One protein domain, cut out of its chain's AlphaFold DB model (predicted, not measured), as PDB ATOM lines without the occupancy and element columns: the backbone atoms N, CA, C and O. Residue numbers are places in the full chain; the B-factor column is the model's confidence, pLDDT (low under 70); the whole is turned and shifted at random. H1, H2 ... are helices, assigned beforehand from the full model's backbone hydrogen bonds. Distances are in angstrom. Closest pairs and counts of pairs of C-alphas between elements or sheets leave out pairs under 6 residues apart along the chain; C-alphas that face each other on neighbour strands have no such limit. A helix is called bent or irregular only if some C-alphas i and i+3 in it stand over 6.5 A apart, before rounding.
ATOM      1  N   PRO A  20      38.282 160.412   1.642       75.88
ATOM      2  CA  PRO A  20      38.055 161.281   2.803       75.88
ATOM      3  C   PRO A  20      37.658 160.507   4.072       75.88
ATOM      4  O   PRO A  20      37.708 161.038   5.183       75.88
ATOM      5  N   PHE A  21      37.256 159.241   3.931       72.56
ATOM      6  CA  PHE A  21      36.804 158.407   5.040       72.56
ATOM      7  C   PHE A  21      37.915 158.112   6.073       72.56
ATOM      8  O   PHE A  21      37.762 158.536   7.220       72.56
ATOM      9  N   PRO A  22      39.046 157.468   5.720       73.12
ATOM     10  CA  PRO A  22      40.149 157.227   6.652       73.12
ATOM     11  C   PRO A  22      40.767 158.521   7.194       73.12
ATOM     12  O   PRO A  22      41.138 158.575   8.363       73.12
ATOM     13  N   GLU A  23      40.841 159.587   6.396       74.38
ATOM     14  CA  GLU A  23      41.420 160.860   6.847       74.38
ATOM     15  C   GLU A  23      40.610 161.505   7.972       74.38
ATOM     16  O   GLU A  23      41.171 161.974   8.969       74.38
ATOM     17  N   SER A  24      39.279 161.469   7.853       73.69
ATOM     18  CA  SER A  24      38.387 161.955   8.903       73.69
ATOM     19  C   SER A  24      38.572 161.171  10.208       73.69
ATOM     20  O   SER A  24      38.635 161.772  11.281       73.69
ATOM     21  N   GLN A  25      38.784 159.853  10.119       76.69
ATOM     22  CA  GLN A  25      39.026 158.993  11.278       76.69
ATOM     23  C   GLN A  25      40.366 159.294  11.951       76.69
ATOM     24  O   GLN A  25      40.419 159.393  13.176       76.69
ATOM     25  N   PHE A  26      41.441 159.504  11.184       77.31
ATOM     26  CA  PHE A  26      42.742 159.875  11.754       77.31
ATOM     27  C   PHE A  26      42.700 161.219  12.477       77.31
ATOM     28  O   PHE A  26      43.380 161.395  13.489       77.31
ATOM     29  N   LYS A  27      41.903 162.171  11.983       76.12
ATOM     30  CA  LYS A  27      41.661 163.427  12.694       76.12
ATOM     31  C   LYS A  27      40.923 163.175  14.006       76.12
ATOM     32  O   LYS A  27      41.356 163.682  15.036       76.12
ATOM     33  N   THR A  28      39.865 162.367  13.995       76.06
ATOM     34  CA  THR A  28      39.113 162.054  15.216       76.06
ATOM     35  C   THR A  28      39.951 161.303  16.246       76.06
ATOM     36  O   THR A  28      39.854 161.613  17.428       76.06
ATOM     37  N   LEU A  29      40.836 160.400  15.816       77.69
ATOM     38  CA  LEU A  29      41.760 159.670  16.690       77.69
ATOM     39  C   LEU A  29      42.759 160.588  17.415       77.69
ATOM     40  O   LEU A  29      43.306 160.211  18.448       77.69
ATOM     41  N   LYS A  30      42.978 161.810  16.916       71.62
ATOM     42  CA  LYS A  30      43.822 162.819  17.575       71.62
ATOM     43  C   LYS A  30      43.070 163.692  18.587       71.62
ATOM     44  O   LYS A  30      43.707 164.421  19.340       71.62
ATOM     45  N   CYS A  31      41.742 163.643  18.589       65.00
ATOM     46  CA  CYS A  31      40.871 164.422  19.462       65.00
ATOM     47  C   CYS A  31      40.054 163.631  20.517       65.00
ATOM     48  O   CYS A  31      39.121 164.246  21.040       65.00
ATOM     49  N   PRO A  32      40.290 162.337  20.857       63.59
ATOM     50  CA  PRO A  32      39.513 161.681  21.909       63.59
ATOM     51  C   PRO A  32      39.640 162.436  23.235       63.59
ATOM     52  O   PRO A  32      40.605 163.167  23.446       63.59
ATOM     53  N   GLY A  33      38.691 162.222  24.152       58.66
ATOM     54  CA  GLY A  33      38.615 162.887  25.465       58.66
ATOM     55  C   GLY A  33      39.848 162.754  26.378       58.66
ATOM     56  O   GLY A  33      39.860 163.336  27.457       58.66
ATOM     57  N   GLY A  34      40.892 162.039  25.947       57.50
ATOM     58  CA  GLY A  34      42.257 162.166  26.441       57.50
ATOM     59  C   GLY A  34      43.164 162.643  25.306       57.50
ATOM     60  O   GLY A  34      43.256 161.989  24.266       57.50
ATOM     61  N   VAL A  35      43.832 163.783  25.502       60.62
ATOM     62  CA  VAL A  35      44.816 164.326  24.554       60.62
ATOM     63  C   VAL A  35      45.830 163.219  24.234       60.62
ATOM     64  O   VAL A  35      46.490 162.740  25.161       60.62
ATOM     65  N   PRO A  36      45.960 162.778  22.966       66.62
ATOM     66  CA  PRO A  36      46.933 161.753  22.620       66.62
ATOM     67  C   PRO A  36      48.325 162.236  23.033       66.62
ATOM     68  O   PRO A  36      48.641 163.424  22.879       66.62
ATOM     69  N   PRO A  37      49.186 161.346  23.548       71.75
ATOM     70  CA  PRO A  37      50.530 161.747  23.908       71.75
ATOM     71  C   PRO A  37      51.249 162.272  22.660       71.75
ATOM     72  O   PRO A  37      51.070 161.760  21.553       71.75
ATOM     73  N   LYS A  38      52.107 163.288  22.833       78.75
ATOM     74  CA  LYS A  38      52.898 163.878  21.733       78.75
ATOM     75  C   LYS A  38      53.703 162.816  20.961       78.75
ATOM     76  O   LYS A  38      54.004 163.009  19.787       78.75
ATOM     77  N   ARG A  39      54.047 161.710  21.631       82.12
ATOM     78  CA  ARG A  39      54.643 160.492  21.072       82.12
ATOM     79  C   ARG A  39      54.277 159.285  21.943       82.12
ATOM     80  O   ARG A  39      54.178 159.435  23.158       82.12
ATOM     81  N   PHE A  40      54.138 158.105  21.348       88.38
ATOM     82  CA  PHE A  40      54.056 156.849  22.102       88.38
ATOM     83  C   PHE A  40      55.460 156.377  22.505       88.38
ATOM     84  O   PHE A  40      56.425 156.636  21.783       88.38
ATOM     85  N   GLY A  41      55.583 155.716  23.660       89.12
ATOM     86  CA  GLY A  41      56.844 155.117  24.113       89.12
ATOM     87  C   GLY A  41      57.168 153.817  23.377       89.12
ATOM     88  O   GLY A  41      58.333 153.501  23.149       89.12
ATOM     89  N   SER A  42      56.128 153.097  22.956       93.94
ATOM     90  CA  SER A  42      56.214 151.818  22.258       93.94
ATOM     91  C   SER A  42      55.002 151.580  21.340       93.94
ATOM     92  O   SER A  42      54.002 152.302  21.390       93.94
ATOM     93  N   ILE A  43      55.062 150.539  20.499       93.38
ATOM     94  CA  ILE A  43      53.907 150.111  19.686       93.38
ATOM     95  C   ILE A  43      52.778 149.542  20.558       93.38
ATOM     96  O   ILE A  43      51.606 149.630  20.195       93.38
ATOM     97  N   GLN A  44      53.117 148.970  21.712       94.94
ATOM     98  CA  GLN A  44      52.169 148.440  22.683       94.94
ATOM     99  C   GLN A  44      51.327 149.574  23.273       94.94
ATOM    100  O   GLN A  44      50.102 149.462  23.286       94.94
ATOM    101  N   ASP A  45      51.957 150.696  23.631       89.44
ATOM    102  CA  ASP A  45      51.251 151.888  24.119       89.44
ATOM    103  C   ASP A  45      50.293 152.440  23.059       89.44
ATOM    104  O   ASP A  45      49.147 152.774  23.357       89.44
ATOM    105  N   ALA A  46      50.739 152.482  21.799       89.25
ATOM    106  CA  ALA A  46      49.903 152.922  20.686       89.25
ATOM    107  C   ALA A  46      48.680 152.009  20.498       89.25
ATOM    108  O   ALA A  46      47.569 152.494  20.286       89.25
ATOM    109  N   ARG A  47      48.855 150.686  20.604       91.69
ATOM    110  CA  ARG A  47      47.750 149.720  20.500       91.69
ATOM    111  C   ARG A  47      46.761 149.856  21.651       91.69
ATOM    112  O   ARG A  47      45.562 149.902  21.392       91.69
ATOM    113  N   ALA A  48      47.255 149.963  22.885       90.12
ATOM    114  CA  ALA A  48      46.417 150.153  24.066       90.12
ATOM    115  C   ALA A  48      45.587 151.442  23.950       90.12
ATOM    116  O   ALA A  48      44.370 151.421  24.135       90.12
ATOM    117  N   PHE A  49      46.220 152.541  23.530       88.06
ATOM    118  CA  PHE A  49      45.532 153.802  23.263       88.06
ATOM    119  C   PHE A  49      44.458 153.667  22.172       88.06
ATOM    120  O   PHE A  49      43.326 154.120  22.358       88.06
ATOM    121  N   CYS A  50      44.788 153.036  21.039       87.56
ATOM    122  CA  CYS A  50      43.845 152.842  19.937       87.56
ATOM    123  C   CYS A  50      42.644 151.985  20.346       87.56
ATOM    124  O   CYS A  50      41.528 152.293  19.940       87.56
ATOM    125  N   GLN A  51      42.843 150.942  21.154       89.69
ATOM    126  CA  GLN A  51      41.754 150.076  21.607       89.69
ATOM    127  C   GLN A  51      40.727 150.856  22.434       89.69
ATOM    128  O   GLN A  51      39.531 150.779  22.156       89.69
ATOM    129  N   VAL A  52      41.197 151.666  23.385       88.56
ATOM    130  CA  VAL A  52      40.328 152.525  24.203       88.56
ATOM    131  C   VAL A  52      39.652 153.593  23.343       88.56
ATOM    132  O   VAL A  52      38.443 153.794  23.432       88.56
ATOM    133  N   SER A  53      40.409 154.242  22.457       85.44
ATOM    134  CA  SER A  53      39.891 155.323  21.611       85.44
ATOM    135  C   SER A  53      38.811 154.845  20.638       85.44
ATOM    136  O   SER A  53      37.807 155.531  20.448       85.44
ATOM    137  N   LEU A  54      38.998 153.673  20.023       87.56
ATOM    138  CA  LEU A  54      38.025 153.086  19.098       87.56
ATOM    139  C   LEU A  54      36.774 152.591  19.826       87.56
ATOM    140  O   LEU A  54      35.672 152.780  19.313       87.56
ATOM    141  N   LEU A  55      36.931 151.998  21.015       90.44
ATOM    142  CA  LEU A  55      35.797 151.590  21.845       90.44
ATOM    143  C   LEU A  55      34.935 152.804  22.205       90.44
ATOM    144  O   LEU A  55      33.742 152.817  21.906       90.44
ATOM    145  N   TRP A  56      35.561 153.859  22.728       89.12
ATOM    146  CA  TRP A  56      34.873 155.104  23.056       89.12
ATOM    147  C   TRP A  56      34.180 155.718  21.830       89.12
ATOM    148  O   TRP A  56      33.008 156.083  21.898       89.12
ATOM    149  N   TYR A  57      34.859 155.789  20.678       88.06
ATOM    150  CA  TYR A  57      34.288 156.349  19.445       88.06
ATOM    151  C   TYR A  57      33.035 155.591  18.972       88.06
ATOM    152  O   TYR A  57      32.075 156.221  18.514       88.06
ATOM    153  N   ASN A  58      33.054 154.258  19.067       90.69
ATOM    154  CA  ASN A  58      31.992 153.390  18.559       90.69
ATOM    155  C   ASN A  58      30.808 153.245  19.519       90.69
ATOM    156  O   ASN A  58      29.672 153.190  19.047       90.69
ATOM    157  N   ALA A  59      31.066 153.177  20.826       91.69
ATOM    158  CA  ALA A  59      30.065 152.793  21.822       91.69
ATOM    159  C   ALA A  59      29.577 153.961  22.695       91.69
ATOM    160  O   ALA A  59      28.445 153.931  23.169       91.69
ATOM    161  N   GLU A  60      30.388 155.006  22.890       90.94
ATOM    162  CA  GLU A  60      30.110 156.055  23.886       90.94
ATOM    163  C   GLU A  60      29.978 157.456  23.271       90.94
ATOM    164  O   GLU A  60      29.160 158.275  23.706       90.94
ATOM    165  N   HIS A  61      30.772 157.760  22.243       89.56
ATOM    166  CA  HIS A  61      30.773 159.073  21.620       89.56
ATOM    167  C   HIS A  61      29.526 159.273  20.752       89.56
ATOM    168  O   HIS A  61      29.306 158.576  19.761       89.56
ATOM    169  N   HIS A  62      28.708 160.262  21.117       90.94
ATOM    170  CA  HIS A  62      27.495 160.609  20.389       90.94
ATOM    171  C   HIS A  62      27.802 161.631  19.291       90.94
ATOM    172  O   HIS A  62      28.260 162.742  19.558       90.94
TER     173      HIS A  62
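Overview. This is residues 20 to 62 of the 159 residues of the protein "Transposase" of Bryobacteraceae bacterium (UniProt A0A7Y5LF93). Two helices make a rough T: the long helix H2 is the bar, and the shorter H1 is the stem, with its last residue, Leu 29, pointing at the middle part of H2. A long loop, residues 30 to 42, swings out from the end of H1 to the beginning of H2, which makes the longest axis. The printed part has 43 residues, with H1 and then H2 along it, 28 residues in these two helices, and no named strand; the class is all helix. The whole is only just compact, close to loose, with a radius of gyration of the C-alphas of 10.6 A and spans of 29 by 23 by 15 A.

Arrangement. H1, residues 20 to 29, and H2, residues 43 to 60, only just touch, with 3 pairs of C-alphas within 8 A. The closest C-alphas of the two are those of Leu 29 and Ser 53, 6.8 A apart. H2 touches H1 with residues 50 to 54 alone. Their lines stand about perpendicular, at 76 degrees, and their centres are 14.3 A apart. In H1 and H2 every pair of O i and N i+4 is within hydrogen-bond range.

Along the chain. H1 has 10 residues and begins at C-alpha 20, (38.055, 161.281, 2.803); from there to C-alpha 29 it measures 14.5 A. H2 has 18 residues and measures 24.9 A, from C-alpha 43 at (53.907, 150.111, 19.686) to C-alpha 60 at (30.110, 156.055, 23.886). H2 is neither bent nor irregular, but only just: C-alphas 57 and 60 are 6.1 A apart.

Size, cuts and confidence. The two C-alphas farthest apart are those of Ser 42 and His 62, at 30.1 A. The printed part has no cut. The link from H1 to H2 is long, with 13 residues. The mean pLDDT of the printed part is 81.4, and residues 31 to 36 are under 70.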